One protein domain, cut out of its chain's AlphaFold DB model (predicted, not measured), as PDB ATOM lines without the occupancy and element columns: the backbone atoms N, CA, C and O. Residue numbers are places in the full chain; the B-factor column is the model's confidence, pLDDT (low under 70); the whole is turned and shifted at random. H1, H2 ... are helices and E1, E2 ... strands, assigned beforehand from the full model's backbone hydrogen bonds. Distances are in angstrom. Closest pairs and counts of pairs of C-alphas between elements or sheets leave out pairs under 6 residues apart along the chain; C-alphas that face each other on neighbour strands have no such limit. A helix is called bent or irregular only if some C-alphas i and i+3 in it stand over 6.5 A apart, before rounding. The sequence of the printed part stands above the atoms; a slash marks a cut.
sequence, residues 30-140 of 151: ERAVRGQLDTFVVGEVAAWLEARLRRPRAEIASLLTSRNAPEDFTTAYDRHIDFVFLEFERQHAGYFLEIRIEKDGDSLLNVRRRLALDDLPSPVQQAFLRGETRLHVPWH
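This is residues 30 to 140 of the 151 residues of an uncharacterized protein of Bradymonadaceae bacterium (UniProt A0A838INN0). Picture a twisted sheet of four strands with the long helix H1 running slantwise over one face and the opposite face bare of helices. Short helices lie towards the two ends of the long axis: H4 over E1 at one end, and at the other H2, packed on residues 42 to 50 of H1, with H3 at the start of the link into E1. The printed part has 111 residues with four named helices and four named strands, in the order H1 H2 H3 E1 E2 E3 H4 E4; the sheet runs E3 E2 E1 E4, all antiparallel, and the class is mixed, helices and strands. The whole is compact, with a radius of gyration of the C-alphas of 14.8 A and spans of 43 by 30 by 18 A.

Find C-alpha 30 at (-39.631, -4.497, -33.972); from there H1, residues 30 to 53, runs 32.4 A to C-alpha 53 at (-12.319, -21.190, -28.733). It has a kink of 30 degrees near residue 47 and is only just irregular: C-alphas 48 and 51 are 6.9 A apart. Next come H2, residues 57 to 64, and H3, residues 71 to 80, which is 14.5 A long. Read on into E1, residues 83 to 91, 24.7 A; E2, residues 94 to 103, 29.3 A; and E3, residues 106 to 115, 25.8 A, which bends by 52 degrees at residue 109. H4 holds residues 122 to 129, and E4, residues 134 to 139, ends 15.9 A from its start, at C-alpha 139 (-30.702, -19.111, -35.260).

Start at the sheet, where E1, E2 and E3 form a meander, each strand the antiparallel neighbour of the one before, and E1 with E2 and E2 with E3 are hairpins. Between E1 and E2, look at N 87 and O 98, 2.8 A apart, within hydrogen-bond range. Between E2 and E3, N 97 and O 113 are within hydrogen-bond range at 2.8 A. The edge strand E4 is antiparallel to E1 at 156 degrees, with N 137 and O 86 within hydrogen-bond range at 2.8 A. H1 and H4 on one face of this sheet give two layers, helices over a sheet. H1 lies over E3, E2 and E1 at a height over the sheet of 10.0 A, slantwise to the strands, at 38 degrees to E2 on the local plane; the closest C-alphas of H1 and E2 are those of Val 41 and Ile 99, 7.2 A apart. H4 lies over E1 at a height over the sheet of 9.5 A, slantwise at 36 degrees on the local plane, with the C-alphas of Arg 90 and Phe 128 the closest of the two, 7.2 A apart. With its residues 42 to 50 alone, H1 touches H2 at a steep tilt of 63 degrees, opposite ways; their closest C-alphas, of Ala 46 and Arg 57, are 5.3 A apart. With residues 52 to 53 alone, H1 only just touches H3, with 3 pairs of C-alphas within 8 A, the closest being Leu 53 and Ala 76 at 7.1 A. H3 only grazes the sheet, with its residues 78 to 80, and H2 is not on it. Every O i to N i+4 pair is within hydrogen-bond range in H2 and H4; in H1 it is 18 of 20 and in H3 5 of 6.

Look for the two C-alphas farthest apart at Asp 72 and His 92, 44.7 A from each other. The printed part has no cut, and no link is long. The mean pLDDT of the printed part is 88.2, and you will find values under 70 at residues 30 to 32 of this model.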
ATOM      1  N   GLU A  30     -39.963  -3.094 -33.704       67.81
ATOM      2  CA  GLU A  30     -39.631  -4.497 -33.972       67.81
ATOM      3  C   GLU A  30     -38.123  -4.705 -34.171       67.81
ATOM      4  O   GLU A  30     -37.577  -5.727 -33.763       67.81
ATOM      5  N   ARG A  31     -37.420  -3.711 -34.734       67.31
ATOM      6  CA  ARG A  31     -35.955  -3.763 -34.852       67.31
ATOM      7  C   ARG A  31     -35.279  -3.645 -33.492       67.31
ATOM      8  O   ARG A  31     -34.256  -4.282 -33.291       67.31
ATOM      9  N   ALA A  32     -35.844  -2.862 -32.573       69.44
ATOM     10  CA  ALA A  32     -35.309  -2.716 -31.223       69.44
ATOM     11  C   ALA A  32     -35.465  -4.013 -30.414       69.44
ATOM     12  O   ALA A  32     -34.482  -4.500 -29.861       69.44
ATOM     13  N   VAL A  33     -36.662  -4.611 -30.411       76.56
ATOM     14  CA  VAL A  33     -36.920  -5.902 -29.747       76.56
ATOM     15  C   VAL A  33     -36.044  -7.003 -30.346       76.56
ATOM     16  O   VAL A  33     -35.387  -7.746 -29.616       76.56
ATOM     17  N   ARG A  34     -35.948  -7.062 -31.680       77.56
ATOM     18  CA  ARG A  34     -35.056  -8.009 -32.354       77.56
ATOM     19  C   ARG A  34     -33.594  -7.779 -31.992       77.56
ATOM     20  O   ARG A  34     -32.912  -8.743 -31.685       77.56
ATOM     21  N   GLY A  35     -33.123  -6.534 -32.000       80.50
ATOM     22  CA  GLY A  35     -31.740  -6.208 -31.654       80.50
ATOM     23  C   GLY A  35     -31.386  -6.600 -30.219       80.50
ATOM     24  O   GLY A  35     -30.301  -7.118 -29.981       80.50
ATOM     25  N   GLN A  36     -32.311  -6.426 -29.267       83.88
ATOM     26  CA  GLN A  36     -32.107  -6.862 -27.881       83.88
ATOM     27  C   GLN A  36     -32.044  -8.386 -27.746       83.88
ATOM     28  O   GLN A  36     -31.181  -8.898 -27.031       83.88
ATOM     29  N   LEU A  37     -32.939  -9.109 -28.424       85.56
ATOM     30  CA  LEU A  37     -32.930 -10.573 -28.434       85.56
ATOM     31  C   LEU A  37     -31.679 -11.124 -29.107       85.56
ATOM     32  O   LEU A  37     -31.062 -12.033 -28.568       85.56
ATOM     33  N   ASP A  38     -31.278 -10.545 -30.233       86.56
ATOM     34  CA  ASP A  38     -30.081 -10.960 -30.956       86.56
ATOM     35  C   ASP A  38     -28.814 -10.693 -30.131       86.56
ATOM     36  O   ASP A  38     -28.007 -11.593 -29.932       86.56
ATOM     37  N   THR A  39     -28.713  -9.517 -29.499       89.25
ATOM     38  CA  THR A  39     -27.617  -9.204 -28.563       89.25
ATOM     39  C   THR A  39     -27.558 -10.204 -27.406       89.25
ATOM     40  O   THR A  39     -26.473 -10.612 -26.989       89.25
ATOM     41  N   PHE A  40     -28.716 -10.614 -26.878       89.88
ATOM     42  CA  PHE A  40     -28.789 -11.627 -25.828       89.88
ATOM     43  C   PHE A  40     -28.320 -12.998 -26.333       89.88
ATOM     44  O   PHE A  40     -27.445 -13.594 -25.712       89.88
ATOM     45  N   VAL A  41     -28.835 -13.469 -27.474       90.81
ATOM     46  CA  VAL A  41     -28.456 -14.765 -28.065       90.81
ATOM     47  C   VAL A  41     -26.967 -14.802 -28.392       90.81
ATOM     48  O   VAL A  41     -26.269 -15.700 -27.926       90.81
ATOM     49  N   VAL A  42     -26.458 -13.797 -29.110       93.06
ATOM     50  CA  VAL A  42     -25.028 -13.650 -29.421       93.06
ATOM     51  C   VAL A  42     -24.204 -13.642 -28.138       93.06
ATOM     52  O   VAL A  42     -23.177 -14.310 -28.059       93.06
ATOM     53  N   GLY A  43     -24.662 -12.925 -27.111       93.12
ATOM     54  CA  GLY A  43     -24.001 -12.871 -25.816       93.12
ATOM     55  C   GLY A  43     -23.870 -14.242 -25.153       93.12
ATOM     56  O   GLY A  43     -22.791 -14.548 -24.639       93.12
ATOM     57  N   GLU A  44     -24.934 -15.042 -25.129       94.38
ATOM     58  CA  GLU A  44     -24.945 -16.376 -24.510       94.38
ATOM     59  C   GLU A  44     -24.145 -17.395 -25.331       94.38
ATOM     60  O   GLU A  44     -23.329 -18.134 -24.776       94.38
ATOM     61  N   VAL A  45     -24.286 -17.382 -26.660       92.50
ATOM     62  CA  VAL A  45     -23.500 -18.239 -27.561       92.50
ATOM     63  C   VAL A  45     -22.010 -17.904 -27.450       92.50
ATOM     64  O   VAL A  45     -21.181 -18.803 -27.307       92.50
ATOM     65  N   ALA A  46     -21.651 -16.617 -27.427       94.62
ATOM     66  CA  ALA A  46     -20.269 -16.184 -27.247       94.62
ATOM     67  C   ALA A  46     -19.698 -16.600 -25.885       94.62
ATOM     68  O   ALA A  46     -18.550 -17.036 -25.818       94.62
ATOM     69  N   ALA A  47     -20.485 -16.502 -24.808       93.75
ATOM     70  CA  ALA A  47     -20.064 -16.953 -23.479       93.75
ATOM     71  C   ALA A  47     -19.799 -18.463 -23.456       93.75
ATOM     72  O   ALA A  47     -18.810 -18.924 -22.891       93.75
ATOM     73  N   TRP A  48     -20.657 -19.244 -24.113       92.94
ATOM     74  CA  TRP A  48     -20.469 -20.686 -24.215       92.94
ATOM     75  C   TRP A  48     -19.236 -21.061 -25.054       92.94
ATOM     76  O   TRP A  48     -18.519 -22.012 -24.720       92.94
ATOM     77  N   LEU A  49     -18.950 -20.302 -26.114       93.56
ATOM     78  CA  LEU A  49     -17.788 -20.502 -26.981       93.56
ATOM     79  C   LEU A  49     -16.463 -20.019 -26.371       93.56
ATOM     80  O   LEU A  49     -15.423 -20.560 -26.737       93.56
ATOM     81  N   GLU A  50     -16.467 -19.060 -25.443       94.00
ATOM     82  CA  GLU A  50     -15.259 -18.443 -24.861       94.00
ATOM     83  C   GLU A  50     -14.226 -19.476 -24.386       94.00
ATOM     84  O   GLU A  50     -13.075 -19.479 -24.835       94.00
ATOM     85  N   ALA A  51     -14.648 -20.427 -23.551       89.88
ATOM     86  CA  ALA A  51     -13.761 -21.471 -23.035       89.88
ATOM     87  C   ALA A  51     -13.308 -22.481 -24.112       89.88
ATOM     88  O   ALA A  51     -12.254 -23.105 -23.972       89.88
ATOM     89  N   ARG A  52     -14.091 -22.650 -25.184       92.44
ATOM     90  CA  ARG A  52     -13.864 -23.647 -26.248       92.44
ATOM     91  C   ARG A  52     -12.929 -23.124 -27.329       92.44
ATOM     92  O   ARG A  52     -12.019 -23.829 -27.752       92.44
ATOM     93  N   LEU A  53     -13.117 -21.865 -27.714       92.88
ATOM     94  CA  LEU A  53     -12.319 -21.190 -28.733       92.88
ATOM     95  C   LEU A  53     -11.080 -20.498 -28.155       92.88
ATOM     96  O   LEU A  53     -10.204 -20.106 -28.921       92.88
ATOM     97  N   ARG A  54     -10.986 -20.361 -26.822       92.81
ATOM     98  CA  ARG A  54      -9.900 -19.648 -26.122       92.81
ATOM     99  C   ARG A  54      -9.722 -18.215 -26.638       92.81
ATOM    100  O   ARG A  54      -8.600 -17.729 -26.773       92.81
ATOM    101  N   ARG A  55     -10.841 -17.557 -26.935       93.12
ATOM    102  CA  ARG A  55     -10.918 -16.166 -27.393       93.12
ATOM    103  C   ARG A  55     -11.822 -15.369 -26.455       93.12
ATOM    104  O   ARG A  55     -12.759 -15.952 -25.911       93.12
ATOM    105  N   PRO A  56     -11.587 -14.060 -26.271       96.25
ATOM    106  CA  PRO A  56     -12.441 -13.222 -25.437       96.25
ATOM    107  C   PRO A  56     -13.889 -13.215 -25.931       96.25
ATOM    108  O   PRO A  56     -14.140 -13.081 -27.132       96.25
ATOM    109  N   ARG A  57     -14.853 -13.251 -25.004       94.31
ATOM    110  CA  ARG A  57     -16.291 -13.188 -25.328       94.31
ATOM    111  C   ARG A  57     -16.659 -12.049 -26.290       94.31
ATOM    112  O   ARG A  57     -17.458 -12.254 -27.196       94.31
ATOM    113  N   ALA A  58     -16.083 -10.860 -26.107       94.50
ATOM    114  CA  ALA A  58     -16.370  -9.698 -26.953       94.50
ATOM    115  C   ALA A  58     -15.891  -9.878 -28.406       94.50
ATOM    116  O   ALA A  58     -16.576  -9.451 -29.334       94.50
ATOM    117  N   GLU A  59     -14.750 -10.544 -28.608       94.94
ATOM    118  CA  GLU A  59     -14.244 -10.876 -29.945       94.94
ATOM    119  C   GLU A  59     -15.179 -11.881 -30.623       94.94
ATOM    120  O   GLU A  59     -15.619 -11.652 -31.745       94.94
ATOM    121  N   ILE A  60     -15.555 -12.949 -29.913       95.50
ATOM    122  CA  ILE A  60     -16.473 -13.970 -30.432       95.50
ATOM    123  C   ILE A  60     -17.822 -13.346 -30.800       95.50
ATOM    124  O   ILE A  60     -18.330 -13.605 -31.885       95.50
ATOM    125  N   ALA A  61     -18.381 -12.490 -29.939       94.06
ATOM    126  CA  ALA A  61     -19.626 -11.780 -30.223       94.06
ATOM    127  C   ALA A  61     -19.524 -10.935 -31.503       94.06
ATOM    128  O   ALA A  61     -20.402 -11.015 -32.356       94.06
ATOM    129  N   SER A  62     -18.425 -10.190 -31.674       93.19
ATOM    130  CA  SER A  62     -18.182  -9.405 -32.890       93.19
ATOM    131  C   SER A  62     -18.066 -10.274 -34.142       93.19
ATOM    132  O   SER A  62     -18.467  -9.835 -35.220       93.19
ATOM    133  N   LEU A  63     -17.497 -11.476 -34.024       93.12
ATOM    134  CA  LEU A  63     -17.368 -12.421 -35.131       93.12
ATOM    135  C   LEU A  63     -18.715 -13.073 -35.478       93.12
ATOM    136  O   LEU A  63     -19.025 -13.194 -36.657       93.12
ATOM    137  N   LEU A  64     -19.549 -13.394 -34.481       91.81
ATOM    138  CA  LEU A  64     -20.925 -13.896 -34.656       91.81
ATOM    139  C   LEU A  64     -21.842 -12.930 -35.411       91.81
ATOM    140  O   LEU A  64     -22.719 -13.370 -36.153       91.81
ATOM    141  N   THR A  65     -21.615 -11.628 -35.269       89.94
ATOM    142  CA  THR A  65     -22.369 -10.581 -35.972       89.94
ATOM    143  C   THR A  65     -21.659 -10.068 -37.230       89.94
ATOM    144  O   THR A  65     -22.126  -9.120 -37.853       89.94
ATOM    145  N   SER A  66     -20.494 -10.615 -37.590       88.25
ATOM    146  CA  SER A  66     -19.759 -10.208 -38.792       88.25
ATOM    147  C   SER A  66     -20.166 -11.078 -39.970       88.25
ATOM    148  O   SER A  66     -20.103 -12.296 -39.880       88.25
ATOM    149  N   ARG A  67     -20.480 -10.468 -41.115       86.00
ATOM    150  CA  ARG A  67     -20.676 -11.205 -42.379       86.00
ATOM    151  C   ARG A  67     -19.388 -11.802 -42.937       86.00
ATOM    152  O   ARG A  67     -19.432 -12.760 -43.693       86.00
ATOM    153  N   ASN A  68     -18.246 -11.215 -42.579       86.69
ATOM    154  CA  ASN A  68     -16.925 -11.598 -43.072       86.69
ATOM    155  C   ASN A  68     -16.085 -12.164 -41.923       86.69
ATOM    156  O   ASN A  68     -14.985 -11.679 -41.651       86.69
ATOM    157  N   ALA A  69     -16.637 -13.122 -41.178       88.31
ATOM    158  CA  ALA A  69     -15.865 -13.814 -40.157       88.31
ATOM    159  C   ALA A  69     -14.703 -14.591 -40.821       88.31
ATOM    160  O   ALA A  69     -14.904 -15.187 -41.880       88.31
ATOM    161  N   PRO A  70     -13.492 -14.583 -40.239       91.31
ATOM    162  CA  PRO A  70     -12.365 -15.360 -40.748       91.31
ATOM    163  C   PRO A  70     -12.676 -16.863 -40.838       91.31
ATOM    164  O   PRO A  70     -13.341 -17.411 -39.958       91.31
ATOM    165  N   GLU A  71     -12.159 -17.547 -41.863       89.81
ATOM    166  CA  GLU A  71     -12.408 -18.982 -42.105       89.81
ATOM    167  C   GLU A  71     -11.932 -19.882 -40.950       89.81
ATOM    168  O   GLU A  71     -12.545 -20.906 -40.637       89.81
ATOM    169  N   ASP A  72     -10.855 -19.496 -40.260       92.31
ATOM    170  CA  ASP A  72     -10.377 -20.209 -39.075       92.31
ATOM    171  C   ASP A  72     -11.393 -20.145 -37.928       92.31
ATOM    172  O   ASP A  72     -11.552 -21.119 -37.186       92.31
ATOM    173  N   PHE A  73     -12.116 -19.028 -37.799       92.44
ATOM    174  CA  PHE A  73     -13.185 -18.888 -36.819       92.44
ATOM    175  C   PHE A  73     -14.422 -19.693 -37.213       92.44
ATOM    176  O   PHE A  73     -14.945 -20.417 -36.368       92.44
ATOM    177  N   THR A  74     -14.871 -19.616 -38.470       90.62
ATOM    178  CA  THR A  74     -16.053 -20.366 -38.932       90.62
ATOM    179  C   THR A  74     -15.840 -21.875 -38.792       90.62
ATOM    180  O   THR A  74     -16.667 -22.568 -38.206       90.62
ATOM    181  N   THR A  75     -14.661 -22.370 -39.177       90.56
ATOM    182  CA  THR A  75     -14.275 -23.780 -39.011       90.56
ATOM    183  C   THR A  75     -14.253 -24.204 -37.541       90.56
ATOM    184  O   THR A  75     -14.663 -25.314 -37.189       90.56
ATOM    185  N   ALA A  76     -13.745 -23.344 -36.655       91.00
ATOM    186  CA  ALA A  76     -13.719 -23.634 -35.226       91.00
ATOM    187  C   ALA A  76     -15.126 -23.596 -34.608       91.00
ATOM    188  O   ALA A  76     -15.422 -24.408 -33.734       91.00
ATOM    189  N   TYR A  77     -15.998 -22.704 -35.084       91.25
ATOM    190  CA  TYR A  77     -17.405 -22.645 -34.701       91.25
ATOM    191  C   TYR A  77     -18.136 -23.946 -35.071       91.25
ATOM    192  O   TYR A  77     -18.676 -24.601 -34.178       91.25
ATOM    193  N   ASP A  78     -18.060 -24.383 -36.332       89.88
ATOM    194  CA  ASP A  78     -18.755 -25.587 -36.835       89.88
ATOM    195  C   ASP A  78     -18.274 -26.879 -36.144       89.88
ATOM    196  O   ASP A  78     -19.005 -27.861 -35.973       89.88
ATOM    197  N   ARG A  79     -17.024 -26.890 -35.665       91.38
ATOM    198  CA  ARG A  79     -16.499 -28.003 -34.864       91.38
ATOM    199  C   ARG A  79     -17.232 -28.166 -33.531       91.38
ATOM    200  O   ARG A  79     -17.278 -29.276 -33.006       91.38
ATOM    201  N   HIS A  80     -17.769 -27.088 -32.972       90.50
ATOM    202  CA  HIS A  80     -18.375 -27.081 -31.643       90.50
ATOM    203  C   HIS A  80     -19.896 -26.964 -31.657       90.50
ATOM    204  O   HIS A  80     -20.518 -27.387 -30.684       90.50
ATOM    205  N   ILE A  81     -20.490 -26.419 -32.716       90.19
ATOM    206  CA  ILE A  81     -21.928 -26.174 -32.818       90.19
ATOM    207  C   ILE A  81     -22.415 -26.682 -34.171       90.19
ATOM    208  O   ILE A  81     -21.920 -26.225 -35.195       90.19
ATOM    209  N   ASP A  82     -23.404 -27.576 -34.168       85.38
ATOM    210  CA  ASP A  82     -24.136 -27.911 -35.397       85.38
ATOM    211  C   ASP A  82     -25.308 -26.946 -35.580       85.38
ATOM    212  O   ASP A  82     -25.497 -26.366 -36.650       85.38
ATOM    213  N   PHE A  83     -26.079 -26.730 -34.510       84.69
ATOM    214  CA  PHE A  83     -27.267 -25.887 -34.546       84.69
ATOM    215  C   PHE A  83     -27.436 -25.061 -33.274       84.69
ATOM    216  O   PHE A  83     -27.103 -25.490 -32.167       84.69
ATOM    217  N   VAL A  84     -28.028 -23.880 -33.443       87.69
ATOM    218  CA  VAL A  84     -28.567 -23.075 -32.348       87.69
ATOM    219  C   VAL A  84     -30.059 -22.900 -32.592       87.69
ATOM    220  O   VAL A  84     -30.481 -22.440 -33.653       87.69
ATOM    221  N   PHE A  85     -30.866 -23.252 -31.601       87.31
ATOM    222  CA  PHE A  85     -32.312 -23.092 -31.636       87.31
ATOM    223  C   PHE A  85     -32.767 -22.127 -30.550       87.31
ATOM    224  O   PHE A  85     -32.312 -22.174 -29.407       87.31
ATOM    225  N   LEU A  86     -33.708 -21.269 -30.920       89.62
ATOM    226  CA  LEU A  86     -34.458 -20.417 -30.017       89.62
ATOM    227  C   LEU A  86     -35.833 -21.035 -29.839       89.62
ATOM    228  O   LEU A  86     -36.628 -21.115 -30.779       89.62
ATOM    229  N   GLU A  87     -36.105 -21.482 -28.630       91.12
ATOM    230  CA  GLU A  87     -37.369 -22.084 -28.279       91.12
ATOM    231  C   GLU A  87     -38.200 -21.091 -27.477       91.12
ATOM    232  O   GLU A  87     -37.842 -20.702 -26.368       91.12
ATOM    233  N   PHE A  88     -39.317 -20.660 -28.050       91.19
ATOM    234  CA  PHE A  88     -40.265 -19.804 -27.360       91.19
ATOM    235  C   PHE A  88     -41.401 -20.659 -26.818       91.19
ATOM    236  O   PHE A  88     -42.033 -21.399 -27.569       91.19
ATOM    237  N   GLU A  89     -41.726 -20.511 -25.541       92.88
ATOM    238  CA  GLU A  89     -42.778 -21.282 -24.883       92.88
ATOM    239  C   GLU A  89     -43.748 -20.358 -24.140       92.88
ATOM    240  O   GLU A  89     -43.337 -19.452 -23.407       92.88
ATOM    241  N   ARG A  90     -45.053 -20.599 -24.301       91.50
ATOM    242  CA  ARG A  90     -46.120 -19.977 -23.512       91.50
ATOM    243  C   ARG A  90     -46.572 -20.946 -22.425       91.50
ATOM    244  O   ARG A  90     -47.272 -21.917 -22.703       91.50
ATOM    245  N   GLN A  91     -46.258 -20.621 -21.177       89.81
ATOM    246  CA  GLN A  91     -46.751 -21.332 -19.998       89.81
ATOM    247  C   GLN A  91     -47.789 -20.488 -19.247       89.81
ATOM    248  O   GLN A  91     -47.910 -19.283 -19.464       89.81
ATOM    249  N   HIS A  92     -48.508 -21.092 -18.296       83.00
ATOM    250  CA  HIS A  92     -49.463 -20.367 -17.444       83.00
ATOM    251  C   HIS A  92     -48.835 -19.173 -16.705       83.00
ATOM    252  O   HIS A  92     -49.507 -18.176 -16.457       83.00
ATOM    253  N   ALA A  93     -47.542 -19.259 -16.381       80.62
ATOM    254  CA  ALA A  93     -46.796 -18.206 -15.699       80.62
ATOM    255  C   ALA A  93     -46.270 -17.099 -16.638       80.62
ATOM    256  O   ALA A  93     -45.705 -16.117 -16.158       80.62
ATOM    257  N   GLY A  94     -46.417 -17.224 -17.959       90.06
ATOM    258  CA  GLY A  94     -45.954 -16.236 -18.937       90.06
ATOM    259  C   GLY A  94     -45.164 -16.856 -20.085       90.06
ATOM    260  O   GLY A  94     -45.307 -18.039 -20.389       90.06
ATOM    261  N   TYR A  95     -44.330 -16.039 -20.724       92.12
ATOM    262  CA  TYR A  95     -43.579 -16.416 -21.916       92.12
ATOM    263  C   TYR A  95     -42.107 -16.619 -21.588       92.12
ATOM    264  O   TYR A  95     -41.526 -15.892 -20.776       92.12
ATOM    265  N   PHE A  96     -41.504 -17.611 -22.223       92.25
ATOM    266  CA  PHE A  96     -40.115 -17.976 -22.017       92.25
ATOM    267  C   PHE A  96     -39.406 -18.119 -23.354       92.25
ATOM    268  O   PHE A  96     -40.004 -18.560 -24.330       92.25
ATOM    269  N   LEU A  97     -38.136 -17.734 -23.369       91.56
ATOM    270  CA  LEU A  97     -37.175 -18.061 -24.407       91.56
ATOM    271  C   LEU A  97     -36.139 -19.000 -23.800       91.56
ATOM    272  O   LEU A  97     -35.562 -18.686 -22.757       91.56
ATOM    273  N   GLU A  98     -35.886 -20.110 -24.469       92.88
ATOM    274  CA  GLU A  98     -34.787 -21.016 -24.191       92.88
ATOM    275  C   GLU A  98     -33.836 -21.060 -25.390       92.88
ATOM    276  O   GLU A  98     -34.258 -21.260 -26.527       92.88
ATOM    277  N   ILE A  99     -32.550 -20.827 -25.138       91.81
ATOM    278  CA  ILE A  99     -31.491 -20.974 -26.137       91.81
ATOM    279  C   ILE A  99     -30.920 -22.373 -25.985       91.81
ATOM    280  O   ILE A  99     -30.412 -22.711 -24.909       91.81
ATOM    281  N   ARG A 100     -30.978 -23.146 -27.069       90.25
ATOM    282  CA  ARG A 100     -30.441 -24.501 -27.151       90.25
ATOM    283  C   ARG A 100     -29.307 -24.559 -28.160       90.25
ATOM    284  O   ARG A 100     -29.507 -24.230 -29.324       90.25
ATOM    285  N   ILE A 101     -28.128 -24.978 -27.708       89.75
ATOM    286  CA  ILE A 101     -26.993 -25.309 -28.584       89.75
ATOM    287  C   ILE A 101     -26.943 -26.825 -28.718       89.75
ATOM    288  O   ILE A 101     -26.942 -27.522 -27.701       89.75
ATOM    289  N   GLU A 102     -26.891 -27.322 -29.948       88.50
ATOM    290  CA  GLU A 102     -26.824 -28.752 -30.246       88.50
ATOM    291  C   GLU A 102     -25.537 -29.110 -30.993       88.50
ATOM    292  O   GLU A 102     -25.081 -28.373 -31.876       88.50
ATOM    293  N   LYS A 103     -24.958 -30.256 -30.621       86.19
ATOM    294  CA  LYS A 103     -23.813 -30.874 -31.294       86.19
ATOM    295  C   LYS A 103     -23.940 -32.388 -31.222       86.19
ATOM    296  O   LYS A 103     -24.186 -32.916 -30.143       86.19
ATOM    297  N   ASP A 104     -23.781 -33.072 -32.349       84.81
ATOM    298  CA  ASP A 104     -23.840 -34.538 -32.442       84.81
ATOM    299  C   ASP A 104     -25.146 -35.140 -31.863       84.81
ATOM    300  O   ASP A 104     -25.188 -36.286 -31.423       84.81
ATOM    301  N   GLY A 105     -26.238 -34.361 -31.877       80.19
ATOM    302  CA  GLY A 105     -27.541 -34.729 -31.306       80.19
ATOM    303  C   GLY A 105     -27.703 -34.446 -29.807       80.19
ATOM    304  O   GLY A 105     -28.812 -34.582 -29.287       80.19
ATOM    305  N   ASP A 106     -26.647 -34.003 -29.124       80.19
ATOM    306  CA  ASP A 106     -26.677 -33.644 -27.710       80.19
ATOM    307  C   ASP A 106     -26.950 -32.150 -27.507       80.19
ATOM    308  O   ASP A 106     -26.380 -31.280 -28.171       80.19
ATOM    309  N   SER A 107     -27.800 -31.839 -26.525       83.06
ATOM    310  CA  SER A 107     -28.052 -30.467 -26.086       83.06
ATOM    311  C   SER A 107     -26.978 -30.031 -25.086       83.06
ATOM    312  O   SER A 107     -26.893 -30.554 -23.974       83.06
ATOM    313  N   LEU A 108     -26.147 -29.065 -25.484       83.19
ATOM    314  CA  LEU A 108     -24.951 -28.645 -24.744       83.19
ATOM    315  C   LEU A 108     -25.131 -27.367 -23.917       83.19
ATOM    316  O   LEU A 108     -24.280 -27.044 -23.082       83.19
ATOM    317  N   LEU A 109     -26.195 -26.611 -24.170       82.44
ATOM    318  CA  LEU A 109     -26.541 -25.401 -23.434       82.44
ATOM    319  C   LEU A 109     -28.056 -25.249 -23.415       82.44
ATOM    320  O   LEU A 109     -28.662 -25.332 -24.475       82.44
ATOM    321  N   ASN A 110     -28.611 -24.966 -22.235       83.19
ATOM    322  CA  ASN A 110     -30.011 -24.599 -22.039       83.19
ATOM    323  C   ASN A 110     -30.055 -23.331 -21.182       83.19
ATOM    324  O   ASN A 110     -29.932 -23.391 -19.955       83.19
ATOM    325  N   VAL A 111     -30.170 -22.168 -21.826       87.00
ATOM    326  CA  VAL A 111     -30.315 -20.878 -21.128       87.00
ATOM    327  C   VAL A 111     -31.743 -20.405 -21.273       87.00
ATOM    328  O   VAL A 111     -32.198 -20.141 -22.382       87.00
ATOM    329  N   ARG A 112     -32.437 -20.255 -20.143       89.94
ATOM    330  CA  ARG A 112     -33.844 -19.859 -20.108       89.94
ATOM    331  C   ARG A 112     -34.023 -18.450 -19.558       89.94
ATOM    332  O   ARG A 112     -33.531 -18.123 -18.479       89.94
ATOM    333  N   ARG A 113     -34.811 -17.638 -20.259       90.25
ATOM    334  CA  ARG A 113     -35.186 -16.274 -19.874       90.25
ATOM    335  C   ARG A 113     -36.697 -16.092 -19.962       90.25
ATOM    336  O   ARG A 113     -37.327 -16.504 -20.929       90.25
ATOM    337  N   ARG A 114     -37.287 -15.444 -18.956       91.31
ATOM    338  CA  ARG A 114     -38.687 -14.998 -19.007       91.31
ATOM    339  C   ARG A 114     -38.783 -13.701 -19.812       91.31
ATOM    340  O   ARG A 114     -37.961 -12.807 -19.616       91.31
ATOM    341  N   LEU A 115     -39.783 -13.604 -20.680       88.06
ATOM    342  CA  LEU A 115     -40.054 -12.443 -21.528       88.06
ATOM    343  C   LEU A 115     -41.485 -11.946 -21.292       88.06
ATOM    344  O   LEU A 115     -42.379 -12.738 -20.967       88.06
ATOM    345  N   ALA A 116     -41.710 -10.641 -21.447       87.19
ATOM    346  CA  ALA A 116     -43.065 -10.126 -21.608       87.19
ATOM    347  C   ALA A 116     -43.565 -10.426 -23.029       87.19
ATOM    348  O   ALA A 116     -42.769 -10.641 -23.941       87.19
ATOM    349  N   LEU A 117     -44.888 -10.424 -23.229       84.62
ATOM    350  CA  LEU A 117     -45.470 -10.606 -24.564       84.62
ATOM    351  C   LEU A 117     -44.940  -9.551 -25.551       84.62
ATOM    352  O   LEU A 117     -44.599  -9.895 -26.677       84.62
ATOM    353  N   ASP A 118     -44.797  -8.305 -25.094       86.38
ATOM    354  CA  ASP A 118     -44.324  -7.177 -25.906       86.38
ATOM    355  C   ASP A 118     -42.828  -7.268 -26.269       86.38
ATOM    356  O   ASP A 118     -42.399  -6.669 -27.255       86.38
ATOM    357  N   ASP A 119     -42.049  -8.061 -25.522       86.06
ATOM    358  CA  ASP A 119     -40.619  -8.308 -25.770       86.06
ATOM    359  C   ASP A 119     -40.382  -9.453 -26.769       86.06
ATOM    360  O   ASP A 119     -39.240  -9.778 -27.100       86.06
ATOM    361  N   LEU A 120     -41.441 -10.118 -27.238       85.31
ATOM    362  CA  LEU A 120     -41.333 -11.169 -28.245       85.31
ATOM    363  C   LEU A 120     -41.330 -10.558 -29.654       85.31
ATOM    364  O   LEU A 120     -42.005  -9.557 -29.890       85.31
ATOM    365  N   PRO A 121     -40.655 -11.164 -30.645       85.12
ATOM    366  CA  PRO A 121     -40.774 -10.723 -32.031       85.12
ATOM    367  C   PRO A 121     -42.231 -10.804 -32.506       85.12
ATOM    368  O   PRO A 121     -42.917 -11.783 -32.202       85.12
ATOM    369  N   SER A 122     -42.694  -9.824 -33.291       84.75
ATOM    370  CA  SER A 122     -44.097  -9.727 -33.736       84.75
ATOM    371  C   SER A 122     -44.670 -11.057 -34.238       84.75
ATOM    372  O   SER A 122     -45.793 -11.404 -33.873       84.75
ATOM    373  N   PRO A 123     -43.936 -11.869 -35.018       82.88
ATOM    374  CA  PRO A 123     -44.545 -13.090 -35.525       82.88
ATOM    375  C   PRO A 123     -44.558 -14.259 -34.529       82.88
ATOM    376  O   PRO A 123     -45.408 -15.141 -34.647       82.88
ATOM    377  N   VAL A 124     -43.693 -14.236 -33.508       86.38
ATOM    378  CA  VAL A 124     -43.792 -15.122 -32.334       86.38
ATOM    379  C   VAL A 124     -45.025 -14.744 -31.513       86.38
ATOM    380  O   VAL A 124     -45.818 -15.617 -31.162       86.38
ATOM    381  N   GLN A 125     -45.253 -13.441 -31.294       87.75
ATOM    382  CA  GLN A 125     -46.475 -12.958 -30.638       87.75
ATOM    383  C   GLN A 125     -47.723 -13.433 -31.385       87.75
ATOM    384  O   GLN A 125     -48.620 -14.020 -30.784       87.75
ATOM    385  N   GLN A 126     -47.774 -13.232 -32.705       86.94
ATOM    386  CA  GLN A 126     -48.912 -13.644 -33.531       86.94
ATOM    387  C   GLN A 126     -49.159 -15.151 -33.470       86.94
ATOM    388  O   GLN A 126     -50.309 -15.574 -33.385       86.94
ATOM    389  N   ALA A 127     -48.107 -15.967 -33.494       85.62
ATOM    390  CA  ALA A 127     -48.244 -17.409 -33.351       85.62
ATOM    391  C   ALA A 127     -48.860 -17.788 -31.991       85.62
ATOM    392  O   ALA A 127     -49.827 -18.549 -31.953       85.62
ATOM    393  N   PHE A 128     -48.421 -17.174 -30.890       88.38
ATOM    394  CA  PHE A 128     -49.038 -17.394 -29.576       88.38
ATOM    395  C   PHE A 128     -50.471 -16.863 -29.466       88.38
ATOM    396  O   PHE A 128     -51.301 -17.483 -28.796       88.38
ATOM    397  N   LEU A 129     -50.794 -15.752 -30.134       88.31
ATOM    398  CA  LEU A 129     -52.166 -15.239 -30.224       88.31
ATOM    399  C   LEU A 129     -53.080 -16.182 -31.020       88.31
ATOM    400  O   LEU A 129     -54.264 -16.281 -30.706       88.31
ATOM    401  N   ARG A 130     -52.539 -16.924 -31.996       88.31
ATOM    402  CA  ARG A 130     -53.254 -17.995 -32.716       88.31
ATOM    403  C   ARG A 130     -53.432 -19.279 -31.901       88.31
ATOM    404  O   ARG A 130     -54.115 -20.187 -32.362       88.31
ATOM    405  N   GLY A 131     -52.866 -19.348 -30.698       87.25
ATOM    406  CA  GLY A 131     -53.029 -20.477 -29.784       87.25
ATOM    407  C   GLY A 131     -51.830 -21.415 -29.702       87.25
ATOM    408  O   GLY A 131     -51.890 -22.350 -28.906       87.25
ATOM    409  N   GLU A 132     -50.745 -21.153 -30.439       89.06
ATOM    410  CA  GLU A 132     -49.506 -21.925 -30.299       89.06
ATOM    411  C   GLU A 132     -48.987 -21.837 -28.856       89.06
ATOM    412  O   GLU A 132     -49.094 -20.802 -28.187       89.06
ATOM    413  N   THR A 133     -48.434 -22.940 -28.362       88.94
ATOM    414  CA  THR A 133     -47.876 -23.036 -27.003       88.94
ATOM    415  C   THR A 133     -46.356 -23.102 -27.009       88.94
ATOM    416  O   THR A 133     -45.733 -22.730 -26.017       88.94
ATOM    417  N   ARG A 134     -45.752 -23.512 -28.128       90.06
ATOM    418  CA  ARG A 134     -44.305 -23.654 -28.291       90.06
ATOM    419  C   ARG A 134     -43.903 -23.367 -29.732       90.06
ATOM    420  O   ARG A 134     -44.612 -23.756 -30.654       90.06
ATOM    421  N   LEU A 135     -42.777 -22.692 -29.927       85.81
ATOM    422  CA  LEU A 135     -42.212 -22.373 -31.235       85.81
ATOM    423  C   LEU A 135     -40.717 -22.639 -31.218       85.81
ATOM    424  O   LEU A 135     -40.027 -22.244 -30.285       85.81
ATOM    425  N   HIS A 136     -40.225 -23.249 -32.288       84.00
ATOM    426  CA  HIS A 136     -38.811 -23.536 -32.480       84.00
ATOM    427  C   HIS A 136     -38.311 -22.709 -33.660       84.00
ATOM    428  O   HIS A 136     -38.850 -22.805 -34.765       84.00
ATOM    429  N   VAL A 137     -37.308 -21.869 -33.423       84.56
ATOM    430  CA  VAL A 137     -36.758 -20.960 -34.429       84.56
ATOM    431  C   VAL A 137     -35.262 -21.229 -34.550       84.56
ATOM    432  O   VAL A 137     -34.546 -21.014 -33.574       84.56
ATOM    433  N   PRO A 138     -34.763 -21.700 -35.705       84.62
ATOM    434  CA  PRO A 138     -33.325 -21.815 -35.905       84.62
ATOM    435  C   PRO A 138     -32.693 -20.420 -35.882       84.62
ATOM    436  O   PRO A 138     -33.256 -19.464 -36.425       84.62
ATOM    437  N   TRP A 139     -31.531 -20.308 -35.247       87.00
ATOM    438  CA  TRP A 139     -30.702 -19.111 -35.260       87.00
ATOM    439  C   TRP A 139     -29.363 -19.438 -35.908       87.00
ATOM    440  O   TRP A 139     -28.754 -20.472 -35.631       87.00
ATOM    441  N   HIS A 140     -28.914 -18.534 -36.766       83.12
ATOM    442  CA  HIS A 140     -27.631 -18.627 -37.439       83.12
ATOM    443  C   HIS A 140     -26.902 -17.294 -37.266       83.12
ATOM    444  O   HIS A 140     -27.552 -16.246 -37.350       83.12
TER     445      HIS A 140